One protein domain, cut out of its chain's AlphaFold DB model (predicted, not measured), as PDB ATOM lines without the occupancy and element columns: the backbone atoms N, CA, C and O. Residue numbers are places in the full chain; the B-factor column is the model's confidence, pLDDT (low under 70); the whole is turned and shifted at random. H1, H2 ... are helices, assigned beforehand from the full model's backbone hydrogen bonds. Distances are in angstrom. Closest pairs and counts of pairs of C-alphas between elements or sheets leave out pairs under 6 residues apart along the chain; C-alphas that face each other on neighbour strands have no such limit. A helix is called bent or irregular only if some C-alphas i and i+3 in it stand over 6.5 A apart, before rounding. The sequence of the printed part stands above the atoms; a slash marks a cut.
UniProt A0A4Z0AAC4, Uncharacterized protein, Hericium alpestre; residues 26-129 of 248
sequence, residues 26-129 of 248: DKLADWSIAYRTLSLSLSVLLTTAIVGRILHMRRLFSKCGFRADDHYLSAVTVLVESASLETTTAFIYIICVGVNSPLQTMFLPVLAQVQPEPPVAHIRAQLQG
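This is residues 26 to 129 of the 248 residues of an uncharacterized protein of Hericium alpestre (UniProt A0A4Z0AAC4). Two long helices, H1 and H2, lie side by side and run opposite ways as a long helical hairpin, with residues 60 to 65 sticking out at the turn. The chain then folds back again through the short helix H3, which meets H2 near its last residues, and runs on to a second short helix, H4, set at a steep angle near the first part of H2; H1 is apart from both short helices. The printed part has 104 residues with four named helices, in the order H1, H2, H3, H4, and no named strand; the class is all helix. The whole is loose, with a radius of gyration of the C-alphas of 17.9 A, and only just elongated, with spans of 58 by 31 by 17 A.

H1, residues 26 to 63, and H2, residues 71 to 98, form a helical hairpin. They touch, and the closest C-alphas, those of Val 51 and Val 76, are 6.5 A apart. Their lines stand at a shallow tilt of 20 degrees, opposite ways, and H1 touches H2 with residues 33 to 51 alone. H2 and H3, residues 104 to 113, are a second helical hairpin, at a shallow tilt of 22 degrees, opposite ways. They only just touch, with 3 pairs of C-alphas within 8 A, the closest being those of Cys 96 and Gln 104 at 6.5 A; H2 touches H3 with residues 93 to 97 alone. H4, residues 119 to 128, is close to H2 but not clearly touching it: the closest C-alphas, those of Val 78 and His 122, are 8.0 A apart, and the tilt is steep, 60 degrees. H1 is apart from H3 and from H4, and H3 is apart from H4. In H2 and H4 every O i to N i+4 pair is within hydrogen-bond range; in H1 33 of 34 are, and in H3 4 of 6.

H1 begins at Asp 26, whose C-alpha is at (-73.833, 42.278, -29.532), and is 54.7 A long from first to last C-alpha. H2 begins with C-alpha 71 at (-92.395, 27.380, 12.065) and is 41.1 A long. H3 is 14.8 A long and irregular, but only just: C-alphas 106 and 109 are 6.50 A apart. H4 is 14.4 A long and ends with C-alpha 128 at (-103.351, 39.526, 5.040).

The two C-alphas farthest apart, those of Asp 26 and Gly 65, are 58.3 A from each other. The printed part has no cut. The link from H1 to H2 is short, those from H2 to H3 and from H3 to H4 are tight, and no link is long. The mean pLDDT of the printed part is 70.9; 45 residues are under 70, among them residues 66 to 72 and 100 to 129.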
ATOM      1  N   ASP A  26     -73.966  43.718 -29.816       62.97
ATOM      2  CA  ASP A  26     -73.833  42.278 -29.532       62.97
ATOM      3  C   ASP A  26     -72.975  42.024 -28.286       62.97
ATOM      4  O   ASP A  26     -73.383  41.320 -27.368       62.97
ATOM      5  N   LYS A  27     -71.818  42.693 -28.179       67.50
ATOM      6  CA  LYS A  27     -70.925  42.551 -27.015       67.50
ATOM      7  C   LYS A  27     -71.574  43.040 -25.718       67.50
ATOM      8  O   LYS A  27     -71.339  42.453 -24.666       67.50
ATOM      9  N   LEU A  28     -72.365  44.113 -25.764       65.94
ATOM     10  CA  LEU A  28     -73.108  44.604 -24.602       65.94
ATOM     11  C   LEU A  28     -74.254  43.654 -24.234       65.94
ATOM     12  O   LEU A  28     -74.477  43.423 -23.045       65.94
ATOM     13  N   ALA A  29     -74.928  43.063 -25.226       69.56
ATOM     14  CA  ALA A  29     -75.912  42.012 -25.004       69.56
ATOM     15  C   ALA A  29     -75.261  40.804 -24.305       69.56
ATOM     16  O   ALA A  29     -75.674  40.478 -23.192       69.56
ATOM     17  N   ASP A  30     -74.187  40.236 -24.865       75.81
ATOM     18  CA  ASP A  30     -73.429  39.109 -24.297       75.81
ATOM     19  C   ASP A  30     -73.026  39.356 -22.834       75.81
ATOM     20  O   ASP A  30     -73.271  38.524 -21.955       75.81
ATOM     21  N   TRP A  31     -72.463  40.534 -22.539       76.38
ATOM     22  CA  TRP A  31     -72.094  40.920 -21.173       76.38
ATOM     23  C   TRP A  31     -73.303  41.063 -20.243       76.38
ATOM     24  O   TRP A  31     -73.224  40.663 -19.079       76.38
ATOM     25  N   SER A  32     -74.429  41.595 -20.727       71.62
ATOM     26  CA  SER A  32     -75.655  41.713 -19.928       71.62
ATOM     27  C   SER A  32     -76.247  40.342 -19.577       71.62
ATOM     28  O   SER A  32     -76.689  40.133 -18.444       71.62
ATOM     29  N   ILE A  33     -76.173  39.385 -20.507       77.81
ATOM     30  CA  ILE A  33     -76.641  38.005 -20.350       77.81
ATOM     31  C   ILE A  33     -75.733  37.257 -19.369       77.81
ATOM     32  O   ILE A  33     -76.223  36.637 -18.421       77.81
ATOM     33  N   ALA A  34     -74.413  37.370 -19.536       79.00
ATOM     34  CA  ALA A  34     -73.426  36.798 -18.624       79.00
ATOM     35  C   ALA A  34     -73.585  37.350 -17.196       79.00
ATOM     36  O   ALA A  34     -73.626  36.587 -16.235       79.00
ATOM     37  N   TYR A  35     -73.758  38.666 -17.040       75.31
ATOM     38  CA  TYR A  35     -73.981  39.280 -15.730       75.31
ATOM     39  C   TYR A  35     -75.306  38.831 -15.087       75.31
ATOM     40  O   TYR A  35     -75.321  38.450 -13.914       75.31
ATOM     41  N   ARG A  36     -76.413  38.819 -15.847       72.62
ATOM     42  CA  ARG A  36     -77.733  38.370 -15.365       72.62
ATOM     43  C   ARG A  36     -77.713  36.910 -14.919       72.62
ATOM     44  O   ARG A  36     -78.188  36.613 -13.826       72.62
ATOM     45  N   THR A  37     -77.146  36.014 -15.727       78.25
ATOM     46  CA  THR A  37     -77.051  34.579 -15.407       78.25
ATOM     47  C   THR A  37     -76.139  34.314 -14.209       78.25
ATOM     48  O   THR A  37     -76.496  33.524 -13.336       78.25
ATOM     49  N   LEU A  38     -75.007  35.015 -14.101       80.75
ATOM     50  CA  LEU A  38     -74.082  34.865 -12.978       80.75
ATOM     51  C   LEU A  38     -74.696  35.394 -11.670       80.75
ATOM     52  O   LEU A  38     -74.653  34.692 -10.659       80.75
ATOM     53  N   SER A  39     -75.365  36.554 -11.701       78.12
ATOM     54  CA  SER A  39     -76.141  37.076 -10.565       78.12
ATOM     55  C   SER A  39     -77.231  36.096 -10.119       78.12
ATOM     56  O   SER A  39     -77.318  35.791  -8.932       78.12
ATOM     57  N   LEU A  40     -78.018  35.562 -11.061       77.81
ATOM     58  CA  LEU A  40     -79.069  34.581 -10.777       77.81
ATOM     59  C   LEU A  40     -78.498  33.310 -10.141       77.81
ATOM     60  O   LEU A  40     -79.002  32.833  -9.126       77.81
ATOM     61  N   SER A  41     -77.417  32.768 -10.713       77.81
ATOM     62  CA  SER A  41     -76.768  31.571 -10.174       77.81
ATOM     63  C   SER A  41     -76.315  31.779  -8.726       77.81
ATOM     64  O   SER A  41     -76.420  30.864  -7.913       77.81
ATOM     65  N   LEU A  42     -75.887  32.998  -8.376       75.25
ATOM     66  CA  LEU A  42     -75.483  33.356  -7.023       75.25
ATOM     67  C   LEU A  42     -76.686  33.466  -6.069       75.25
ATOM     68  O   LEU A  42     -76.586  32.952  -4.956       75.25
ATOM     69  N   SER A  43     -77.822  34.041  -6.495       80.25
ATOM     70  CA  SER A  43     -79.089  34.016  -5.734       80.25
ATOM     71  C   SER A  43     -79.524  32.580  -5.418       80.25
ATOM     72  O   SER A  43     -79.795  32.240  -4.263       80.25
ATOM     73  N   VAL A  44     -79.528  31.703  -6.427       79.69
ATOM     74  CA  VAL A  44     -79.955  30.298  -6.302       79.69
ATOM     75  C   VAL A  44     -78.989  29.493  -5.431       79.69
ATOM     76  O   VAL A  44     -79.419  28.750  -4.548       79.69
ATOM     77  N   LEU A  45     -77.675  29.655  -5.608       80.50
ATOM     78  CA  LEU A  45     -76.673  28.996  -4.763       80.50
ATOM     79  C   LEU A  45     -76.725  29.493  -3.313       80.50
ATOM     80  O   LEU A  45     -76.555  28.701  -2.388       80.50
ATOM     81  N   LEU A  46     -76.990  30.782  -3.084       78.50
ATOM     82  CA  LEU A  46     -77.080  31.341  -1.737       78.50
ATOM     83  C   LEU A  46     -78.350  30.877  -1.010       78.50
ATOM     84  O   LEU A  46     -78.265  30.439   0.138       78.50
ATOM     85  N   THR A  47     -79.512  30.912  -1.670       82.31
ATOM     86  CA  THR A  47     -80.783  30.434  -1.095       82.31
ATOM     87  C   THR A  47     -80.737  28.933  -0.813       82.31
ATOM     88  O   THR A  47     -81.036  28.515   0.309       82.31
ATOM     89  N   THR A  48     -80.257  28.115  -1.758       77.88
ATOM     90  CA  THR A  48     -80.082  26.667  -1.542       77.88
ATOM     91  C   THR A  48     -79.052  26.350  -0.453       77.88
ATOM     92  O   THR A  48     -79.286  25.440   0.345       77.88
ATOM     93  N   ALA A  49     -77.966  27.121  -0.321       80.00
ATOM     94  CA  ALA A  49     -77.019  26.974   0.787       80.00
ATOM     95  C   ALA A  49     -77.634  27.345   2.152       80.00
ATOM     96  O   ALA A  49     -77.372  26.663   3.147       80.00
ATOM     97  N   ILE A  50     -78.473  28.386   2.220       83.88
ATOM     98  CA  ILE A  50     -79.195  28.780   3.442       83.88
ATOM     99  C   ILE A  50     -80.205  27.696   3.837       83.88
ATOM    100  O   ILE A  50     -80.161  27.205   4.968       83.88
ATOM    101  N   VAL A  51     -81.062  27.261   2.908       82.88
ATOM    102  CA  VAL A  51     -82.054  26.196   3.138       82.88
ATOM    103  C   VAL A  51     -81.365  24.880   3.506       82.88
ATOM    104  O   VAL A  51     -81.730  24.245   4.496       82.88
ATOM    105  N   GLY A  52     -80.304  24.504   2.790       83.69
ATOM    106  CA  GLY A  52     -79.484  23.330   3.086       83.69
ATOM    107  C   GLY A  52     -78.861  23.381   4.483       83.69
ATOM    108  O   GLY A  52     -78.895  22.387   5.208       83.69
ATOM    109  N   ARG A  53     -78.366  24.549   4.918       83.94
ATOM    110  CA  ARG A  53     -77.846  24.761   6.278       83.94
ATOM    111  C   ARG A  53     -78.939  24.620   7.342       83.94
ATOM    112  O   ARG A  53     -78.689  23.979   8.362       83.94
ATOM    113  N   ILE A  54     -80.135  25.170   7.114       84.25
ATOM    114  CA  ILE A  54     -81.282  25.047   8.031       84.25
ATOM    115  C   ILE A  54     -81.721  23.579   8.142       84.25
ATOM    116  O   ILE A  54     -81.843  23.053   9.248       84.25
ATOM    117  N   LEU A  55     -81.868  22.877   7.014       81.06
ATOM    118  CA  LEU A  55     -82.226  21.457   6.980       81.06
ATOM    119  C   LEU A  55     -81.151  20.562   7.612       81.06
ATOM    120  O   LEU A  55     -81.487  19.609   8.316       81.06
ATOM    121  N   HIS A  56     -79.867  20.869   7.417       82.38
ATOM    122  CA  HIS A  56     -78.766  20.157   8.067       82.38
ATOM    123  C   HIS A  56     -78.806  20.331   9.592       82.38
ATOM    124  O   HIS A  56     -78.703  19.347  10.323       82.38
ATOM    125  N   MET A  57     -79.032  21.557  10.081       79.62
ATOM    126  CA  MET A  57     -79.218  21.815  11.513       79.62
ATOM    127  C   MET A  57     -80.447  21.081  12.062       79.62
ATOM    128  O   MET A  57     -80.332  20.410  13.085       79.62
ATOM    129  N   ARG A  58     -81.587  21.099  11.355       77.56
ATOM    130  CA  ARG A  58     -82.783  20.321  11.728       77.56
ATOM    131  C   ARG A  58     -82.468  18.827  11.847       77.56
ATOM    132  O   ARG A  58     -82.795  18.228  12.863       77.56
ATOM    133  N   ARG A  59     -81.769  18.237  10.867       80.12
ATOM    134  CA  ARG A  59     -81.344  16.820  10.898       80.12
ATOM    135  C   ARG A  59     -80.428  16.493  12.083       80.12
ATOM    136  O   ARG A  59     -80.493  15.375  12.586       80.12
ATOM    137  N   LEU A  60     -79.596  17.434  12.538       82.31
ATOM    138  CA  LEU A  60     -78.808  17.284  13.767       82.31
ATOM    139  C   LEU A  60     -79.687  17.351  15.025       82.31
ATOM    140  O   LEU A  60     -79.612  16.450  15.853       82.31
ATOM    141  N   PHE A  61     -80.558  18.356  15.156       77.94
ATOM    142  CA  PHE A  61     -81.418  18.497  16.339       77.94
ATOM    143  C   PHE A  61     -82.442  17.363  16.482       77.94
ATOM    144  O   PHE A  61     -82.653  16.880  17.594       77.94
ATOM    145  N   SER A  62     -82.997  16.856  15.375       75.00
ATOM    146  CA  SER A  62     -83.892  15.692  15.392       75.00
ATOM    147  C   SER A  62     -83.198  14.409  15.865       75.00
ATOM    148  O   SER A  62     -83.833  13.596  16.528       75.00
ATOM    149  N   LYS A  63     -81.892  14.234  15.599       78.06
ATOM    150  CA  LYS A  63     -81.107  13.116  16.161       78.06
ATOM    151  C   LYS A  63     -80.890  13.240  17.672       78.06
ATOM    152  O   LYS A  63     -80.713  12.226  18.334       78.06
ATOM    153  N   CYS A  64     -80.946  14.454  18.218       77.69
ATOM    154  CA  CYS A  64     -80.858  14.725  19.655       77.69
ATOM    155  C   CYS A  64     -82.227  14.706  20.367       77.69
ATOM    156  O   CYS A  64     -82.333  15.199  21.486       77.69
ATOM    157  N   GLY A  65     -83.289  14.202  19.724       71.94
ATOM    158  CA  GLY A  65     -84.635  14.118  20.307       71.94
ATOM    159  C   GLY A  65     -85.409  15.442  20.370       71.94
ATOM    160  O   GLY A  65     -86.571  15.447  20.773       71.94
ATOM    161  N   PHE A  66     -84.823  16.561  19.933       63.38
ATOM    162  CA  PHE A  66     -85.527  17.840  19.863       63.38
ATOM    163  C   PHE A  66     -86.448  17.870  18.634       63.38
ATOM    164  O   PHE A  66     -85.991  17.876  17.484       63.38
ATOM    165  N   ARG A  67     -87.765  17.923  18.872       66.31
ATOM    166  CA  ARG A  67     -88.755  18.243  17.834       66.31
ATOM    167  C   ARG A  67     -88.589  19.719  17.473       66.31
ATOM    168  O   ARG A  67     -88.979  20.588  18.238       66.31
ATOM    169  N   ALA A  68     -87.954  19.991  16.336       62.69
ATOM    170  CA  ALA A  68     -87.858  21.342  15.795       62.69
ATOM    171  C   ALA A  68     -89.233  21.787  15.275       62.69
ATOM    172  O   ALA A  68     -89.798  21.093  14.426       62.69
ATOM    173  N   ASP A  69     -89.729  22.922  15.771       64.06
ATOM    174  CA  ASP A  69     -91.067  23.443  15.475       64.06
ATOM    175  C   ASP A  69     -91.320  23.670  13.977       64.06
ATOM    176  O   ASP A  69     -90.442  24.123  13.230       64.06
ATOM    177  N   ASP A  70     -92.566  23.445  13.553       68.00
ATOM    178  CA  ASP A  70     -93.010  23.570  12.155       68.00
ATOM    179  C   ASP A  70     -92.870  24.996  11.589       68.00
ATOM    180  O   ASP A  70     -92.851  25.199  10.373       68.00
ATOM    181  N   HIS A  71     -92.664  25.994  12.452       68.06
ATOM    182  CA  HIS A  71     -92.395  27.380  12.065       68.06
ATOM    183  C   HIS A  71     -91.162  27.517  11.147       68.06
ATOM    184  O   HIS A  71     -91.150  28.347  10.236       68.06
ATOM    185  N   TYR A  72     -90.144  26.663  11.325       68.75
ATOM    186  CA  TYR A  72     -88.975  26.631  10.438       68.75
ATOM    187  C   TYR A  72     -89.291  26.065   9.050       68.75
ATOM    188  O   TYR A  72     -88.636  26.450   8.084       68.75
ATOM    189  N   LEU A  73     -90.277  25.166   8.934       73.19
ATOM    190  CA  LEU A  73     -90.733  24.681   7.632       73.19
ATOM    191  C   LEU A  73     -91.483  25.779   6.885       73.19
ATOM    192  O   LEU A  73     -91.155  26.013   5.731       73.19
ATOM    193  N   SER A  74     -92.386  26.507   7.548       74.06
ATOM    194  CA  SER A  74     -93.090  27.648   6.938       74.06
ATOM    195  C   SER A  74     -92.116  28.688   6.361       74.06
ATOM    196  O   SER A  74     -92.213  29.055   5.192       74.06
ATOM    197  N   ALA A  75     -91.090  29.076   7.130       74.25
ATOM    198  CA  ALA A  75     -90.064  30.009   6.660       74.25
ATOM    199  C   ALA A  75     -89.243  29.471   5.469       74.25
ATOM    200  O   ALA A  75     -88.891  30.233   4.571       74.25
ATOM    201  N   VAL A  76     -88.938  28.168   5.438       76.00
ATOM    202  CA  VAL A  76     -88.262  27.536   4.291       76.00
ATOM    203  C   VAL A  76     -89.185  27.464   3.071       76.00
ATOM    204  O   VAL A  76     -88.711  27.713   1.968       76.00
ATOM    205  N   THR A  77     -90.478  27.185   3.249       77.00
ATOM    206  CA  THR A  77     -91.459  27.154   2.154       77.00
ATOM    207  C   THR A  77     -91.546  28.506   1.456       77.00
ATOM    208  O   THR A  77     -91.382  28.542   0.243       77.00
ATOM    209  N   VAL A  78     -91.684  29.614   2.195       78.69
ATOM    210  CA  VAL A  78     -91.742  30.969   1.605       78.69
ATOM    211  C   VAL A  78     -90.451  31.324   0.849       78.69
ATOM    212  O   VAL A  78     -90.503  31.926  -0.218       78.69
ATOM    213  N   LEU A  79     -89.281  30.903   1.350       76.75
ATOM    214  CA  LEU A  79     -87.996  31.103   0.656       76.75
ATOM    215  C   LEU A  79     -87.855  30.258  -0.623       76.75
ATOM    216  O   LEU A  79     -87.177  30.674  -1.560       76.75
ATOM    217  N   VAL A  80     -88.451  29.063  -0.659       77.50
ATOM    218  CA  VAL A  80     -88.476  28.200  -1.853       77.50
ATOM    219  C   VAL A  80     -89.504  28.711  -2.868       77.50
ATOM    220  O   VAL A  80     -89.225  28.707  -4.065       77.50
ATOM    221  N   GLU A  81     -90.649  29.203  -2.395       73.44
ATOM    222  CA  GLU A  81     -91.700  29.844  -3.186       73.44
ATOM    223  C   GLU A  81     -91.146  31.068  -3.936       73.44
ATOM    224  O   GLU A  81     -91.189  31.090  -5.167       73.44
ATOM    225  N   SER A  82     -90.488  32.012  -3.246       72.00
ATOM    226  CA  SER A  82     -89.881  33.187  -3.896       72.00
ATOM    227  C   SER A  82     -88.735  32.812  -4.855       72.00
ATOM    228  O   SER A  82     -88.656  33.333  -5.967       72.00
ATOM    229  N   ALA A  83     -87.882  31.846  -4.488       73.62
ATOM    230  CA  ALA A  83     -86.807  31.368  -5.367       73.62
ATOM    231  C   ALA A  83     -87.330  30.677  -6.644       73.62
ATOM    232  O   ALA A  83     -86.684  30.744  -7.694       73.62
ATOM    233  N   SER A  84     -88.501  30.032  -6.590       74.00
ATOM    234  CA  SER A  84     -89.147  29.442  -7.772       74.00
ATOM    235  C   SER A  84     -89.622  30.506  -8.774       74.00
ATOM    236  O   SER A  84     -89.541  30.303  -9.987       74.00
ATOM    237  N   LEU A  85     -90.035  31.676  -8.279       72.25
ATOM    238  CA  LEU A  85     -90.505  32.797  -9.094       72.25
ATOM    239  C   LEU A  85     -89.329  33.522  -9.780       72.25
ATOM    240  O   LEU A  85     -89.380  33.779 -10.988       72.25
ATOM    241  N   GLU A  86     -88.228  33.755  -9.049       74.94
ATOM    242  CA  GLU A  86     -86.980  34.326  -9.595       74.94
ATOM    243  C   GLU A  86     -86.400  33.431 -10.708       74.94
ATOM    244  O   GLU A  86     -86.118  33.897 -11.817       74.94
ATOM    245  N   THR A  87     -86.277  32.124 -10.442       74.06
ATOM    246  CA  THR A  87     -85.721  31.152 -11.400       74.06
ATOM    247  C   THR A  87     -86.576  30.997 -12.655       74.06
ATOM    248  O   THR A  87     -86.028  31.017 -13.759       74.06
ATOM    249  N   THR A  88     -87.902  30.909 -12.521       77.12
ATOM    250  CA  THR A  88     -88.824  30.795 -13.667       77.12
ATOM    251  C   THR A  88     -88.746  32.030 -14.568       77.12
ATOM    252  O   THR A  88     -88.574  31.905 -15.782       77.12
ATOM    253  N   THR A  89     -88.792  33.230 -13.981       70.25
ATOM    254  CA  THR A  89     -88.733  34.499 -14.727       70.25
ATOM    255  C   THR A  89     -87.409  34.648 -15.482       70.25
ATOM    256  O   THR A  89     -87.384  35.062 -16.644       70.25
ATOM    257  N   ALA A  90     -86.297  34.260 -14.858       71.19
ATOM    258  CA  ALA A  90     -84.988  34.322 -15.492       71.19
ATOM    259  C   ALA A  90     -84.783  33.249 -16.575       71.19
ATOM    260  O   ALA A  90     -84.131  33.526 -17.580       71.19
ATOM    261  N   PHE A  91     -85.369  32.057 -16.423       75.81
ATOM    262  CA  PHE A  91     -85.344  31.021 -17.459       75.81
ATOM    263  C   PHE A  91     -86.091  31.472 -18.724       75.81
ATOM    264  O   PHE A  91     -85.565  31.342 -19.829       75.81
ATOM    265  N   ILE A  92     -87.261  32.104 -18.560       76.38
ATOM    266  CA  ILE A  92     -88.010  32.732 -19.662       76.38
ATOM    267  C   ILE A  92     -87.152  33.803 -20.355       76.38
ATOM    268  O   ILE A  92     -87.051  33.803 -21.580       76.38
ATOM    269  N   TYR A  93     -86.471  34.666 -19.594       67.50
ATOM    270  CA  TYR A  93     -85.584  35.686 -20.165       67.50
ATOM    271  C   TYR A  93     -84.428  35.088 -20.987       67.50
ATOM    272  O   TYR A  93     -84.170  35.558 -22.095       67.50
ATOM    273  N   ILE A  94     -83.774  34.027 -20.497       74.06
ATOM    274  CA  ILE A  94     -82.703  33.323 -21.228       74.06
ATOM    275  C   ILE A  94     -83.229  32.750 -22.556       74.06
ATOM    276  O   ILE A  94     -82.555  32.868 -23.580       74.06
ATOM    277  N   ILE A  95     -84.444  32.191 -22.573       76.81
ATOM    278  CA  ILE A  95     -85.086  31.701 -23.803       76.81
ATOM    279  C   ILE A  95     -85.376  32.861 -24.769       76.81
ATOM    280  O   ILE A  95     -85.016  32.783 -25.943       76.81
ATOM    281  N   CYS A  96     -85.974  33.960 -24.297       69.75
ATOM    282  CA  CYS A  96     -86.274  35.130 -25.135       69.75
ATOM    283  C   CYS A  96     -85.014  35.763 -25.749       69.75
ATOM    284  O   CYS A  96     -85.053  36.235 -26.887       69.75
ATOM    285  N   VAL A  97     -83.898  35.738 -25.017       66.12
ATOM    286  CA  VAL A  97     -82.572  36.118 -25.511       66.12
ATOM    287  C   VAL A  97     -82.079  35.141 -26.582       66.12
ATOM    288  O   VAL A  97     -81.709  35.584 -27.665       66.12
ATOM    289  N   GLY A  98     -82.111  33.829 -26.321       69.56
ATOM    290  CA  GLY A  98     -81.600  32.804 -27.241       69.56
ATOM    291  C   GLY A  98     -82.348  32.720 -28.578       69.56
ATOM    292  O   GLY A  98     -81.753  32.367 -29.592       69.56
ATOM    293  N   VAL A  99     -83.630  33.097 -28.604       77.56
ATOM    294  CA  VAL A  99     -84.443  33.201 -29.834       77.56
ATOM    295  C   VAL A  99     -84.159  34.503 -30.613       77.56
ATOM    296  O   VAL A  99     -84.653  34.679 -31.723       77.56
ATOM    297  N   ASN A 100     -83.354  35.417 -30.056       66.56
ATOM    298  CA  ASN A 100     -82.956  36.703 -30.645       66.56
ATOM    299  C   ASN A 100     -84.147  37.535 -31.174       66.56
ATOM    300  O   ASN A 100     -84.115  38.141 -32.243       66.56
ATOM    301  N   SER A 101     -85.250  37.499 -30.420       64.75
ATOM    302  CA  SER A 101     -86.541  38.071 -30.805       64.75
ATOM    303  C   SER A 101     -86.674  39.538 -30.366       64.75
ATOM    304  O   SER A 101     -86.238  39.875 -29.259       64.75
ATOM    305  N   PRO A 102     -87.378  40.409 -31.125       63.62
ATOM    306  CA  PRO A 102     -87.702  41.777 -30.695       63.62
ATOM    307  C   PRO A 102     -88.524  41.852 -29.393       63.62
ATOM    308  O   PRO A 102     -88.677  42.931 -28.818       63.62
ATOM    309  N   LEU A 103     -89.002  40.713 -28.873       60.28
ATOM    310  CA  LEU A 103     -89.550  40.586 -27.522       60.28
ATOM    311  C   LEU A 103     -88.580  41.028 -26.411       60.28
ATOM    312  O   LEU A 103     -89.059  41.375 -25.333       60.28
ATOM    313  N   GLN A 104     -87.260  41.086 -26.644       55.78
ATOM    314  CA  GLN A 104     -86.308  41.635 -25.663       55.78
ATOM    315  C   GLN A 104     -86.760  43.011 -25.134       55.78
ATOM    316  O   GLN A 104     -86.805  43.215 -23.920       55.78
ATOM    317  N   THR A 105     -87.196  43.912 -26.023       62.72
ATOM    318  CA  THR A 105     -87.668  45.267 -25.683       62.72
ATOM    319  C   THR A 105     -88.909  45.258 -24.783       62.72
ATOM    320  O   THR A 105     -89.051  46.132 -23.931       62.72
ATOM    321  N   MET A 106     -89.782  44.252 -24.918       67.56
ATOM    322  CA  MET A 106     -90.965  44.079 -24.062       67.56
ATOM    323  C   MET A 106     -90.605  43.533 -22.671       67.56
ATOM    324  O   MET A 106     -91.282  43.847 -21.696       67.56
ATOM    325  N   PHE A 107     -89.525  42.754 -22.550       62.94
ATOM    326  CA  PHE A 107     -89.091  42.178 -21.272       62.94
ATOM    327  C   PHE A 107     -88.263  43.129 -20.395       62.94
ATOM    328  O   PHE A 107     -88.259  42.960 -19.177       62.94
ATOM    329  N   LEU A 108     -87.609  44.151 -20.959       65.56
ATOM    330  CA  LEU A 108     -86.904  45.190 -20.188       65.56
ATOM    331  C   LEU A 108     -87.775  45.862 -19.097       65.56
ATOM    332  O   LEU A 108     -87.348  45.862 -17.939       65.56
ATOM    333  N   PRO A 109     -88.981  46.398 -19.388       66.44
ATOM    334  CA  PRO A 109     -89.836  46.993 -18.357       66.44
ATOM    335  C   PRO A 109     -90.392  45.959 -17.364       66.44
ATOM    336  O   PRO A 109     -90.495  46.262 -16.178       66.44
ATOM    337  N   VAL A 110     -90.678  44.727 -17.802       65.19
ATOM    338  CA  VAL A 110     -91.127  43.638 -16.912       65.19
ATOM    339  C   VAL A 110     -90.026  43.277 -15.904       65.19
ATOM    340  O   VAL A 110     -90.276  43.204 -14.704       65.19
ATOM    341  N   LEU A 111     -88.775  43.153 -16.357       61.69
ATOM    342  CA  LEU A 111     -87.617  42.917 -15.485       61.69
ATOM    343  C   LEU A 111     -87.332  44.078 -14.526       61.69
ATOM    344  O   LEU A 111     -86.825  43.836 -13.431       61.69
ATOM    345  N   ALA A 112     -87.639  45.318 -14.915       64.50
ATOM    346  CA  ALA A 112     -87.527  46.479 -14.034       64.50
ATOM    347  C   ALA A 112     -88.604  46.475 -12.931       64.50
ATOM    348  O   ALA A 112     -88.336  46.905 -11.810       64.50
ATOM    349  N   GLN A 113     -89.800  45.950 -13.217       60.12
ATOM    350  CA  GLN A 113     -90.890  45.815 -12.242       60.12
ATOM    351  C   GLN A 113     -90.685  44.653 -11.258       60.12
ATOM    352  O   GLN A 113     -91.109  44.759 -10.113       60.12
ATOM    353  N   VAL A 114     -89.997  43.581 -11.668       61.47
ATOM    354  CA  VAL A 114     -89.676  42.413 -10.815       61.47
ATOM    355  C   VAL A 114     -88.499  42.677  -9.853       61.47
ATOM    356  O   VAL A 114     -88.266  41.912  -8.923       61.47
ATOM    357  N   GLN A 115     -87.742  43.770 -10.021       55.47
ATOM    358  CA  GLN A 115     -86.519  44.001  -9.239       55.47
ATOM    359  C   GLN A 115     -86.657  44.314  -7.732       55.47
ATOM    360  O   GLN A 115     -85.664  44.113  -7.027       55.47
ATOM    361  N   PRO A 116     -87.803  44.756  -7.177       51.50
ATOM    362  CA  PRO A 116     -88.031  44.728  -5.745       51.50
ATOM    363  C   PRO A 116     -88.765  43.434  -5.361       51.50
ATOM    364  O   PRO A 116     -89.990  43.405  -5.275       51.50
ATOM    365  N   GLU A 117     -87.991  42.407  -5.013       63.41
ATOM    366  CA  GLU A 117     -88.398  41.312  -4.120       63.41
ATOM    367  C   GLU A 117     -88.050  41.714  -2.667       63.41
ATOM    368  O   GLU A 117     -86.984  41.352  -2.162       63.41
ATOM    369  N   PRO A 118     -88.864  42.514  -1.943       53.34
ATOM    370  CA  PRO A 118     -88.743  42.584  -0.501       53.34
ATOM    371  C   PRO A 118     -89.443  41.344   0.076       53.34
ATOM    372  O   PRO A 118     -90.662  41.228  -0.070       53.34
ATOM    373  N   PRO A 119     -88.758  40.479   0.851       57.50
ATOM    374  CA  PRO A 119     -89.414  39.361   1.542       57.50
ATOM    375  C   PRO A 119     -90.602  39.814   2.414       57.50
ATOM    376  O   PRO A 119     -91.554  39.078   2.647       57.50
ATOM    377  N   VAL A 120     -90.581  41.082   2.844       62.34
ATOM    378  CA  VAL A 120     -91.666  41.778   3.549       62.34
ATOM    379  C   VAL A 120     -92.978  41.903   2.757       62.34
ATOM    380  O   VAL A 120     -94.024  41.980   3.397       62.34
ATOM    381  N   ALA A 121     -92.974  41.942   1.419       59.31
ATOM    382  CA  ALA A 121     -94.215  42.022   0.636       59.31
ATOM    383  C   ALA A 121     -94.934  40.670   0.585       59.31
ATOM    384  O   ALA A 121     -96.114  40.618   0.926       59.31
ATOM    385  N   HIS A 122     -94.217  39.582   0.279       62.38
ATOM    386  CA  HIS A 122     -94.763  38.221   0.337       62.38
ATOM    387  C   HIS A 122     -95.276  37.887   1.747       62.38
ATOM    388  O   HIS A 122     -96.428  37.490   1.913       62.38
ATOM    389  N   ILE A 123     -94.477  38.181   2.783       61.19
ATOM    390  CA  ILE A 123     -94.882  37.986   4.183       61.19
ATOM    391  C   ILE A 123     -96.111  38.841   4.547       61.19
ATOM    392  O   ILE A 123     -96.976  38.368   5.279       61.19
ATOM    393  N   ARG A 124     -96.255  40.073   4.033       55.69
ATOM    394  CA  ARG A 124     -97.483  40.869   4.241       55.69
ATOM    395  C   ARG A 124     -98.696  40.285   3.528       55.69
ATOM    396  O   ARG A 124     -99.755  40.257   4.141       55.69
ATOM    397  N   ALA A 125     -98.551  39.817   2.291       59.25
ATOM    398  CA  ALA A 125     -99.646  39.203   1.544       59.25
ATOM    399  C   ALA A 125    -100.152  37.928   2.248       59.25
ATOM    400  O   ALA A 125    -101.350  37.781   2.483       59.25
ATOM    401  N   GLN A 126     -99.242  37.060   2.703       61.53
ATOM    402  CA  GLN A 126     -99.598  35.860   3.472       61.53
ATOM    403  C   GLN A 126    -100.161  36.181   4.872       61.53
ATOM    404  O   GLN A 126    -101.037  35.458   5.340       61.53
ATOM    405  N   LEU A 127     -99.749  37.282   5.518       56.84
ATOM    406  CA  LEU A 127    -100.360  37.763   6.770       56.84
ATOM    407  C   LEU A 127    -101.719  38.466   6.581       56.84
ATOM    408  O   LEU A 127    -102.452  38.612   7.558       56.84
ATOM    409  N   GLN A 128    -102.051  38.921   5.369       57.09
ATOM    410  CA  GLN A 128    -103.351  39.526   5.040       57.09
ATOM    411  C   GLN A 128    -104.379  38.497   4.544       57.09
ATOM    412  O   GLN A 128    -105.571  38.714   4.735       57.09
ATOM    413  N   GLY A 129    -103.919  37.350   4.034       44.28
ATOM    414  CA  GLY A 129    -104.707  36.126   3.901       44.28
ATOM    415  C   GLY A 129    -105.486  35.978   2.590       44.28
ATOM    416  O   GLY A 129    -106.515  36.610   2.383       44.28
TER     417      GLY A 129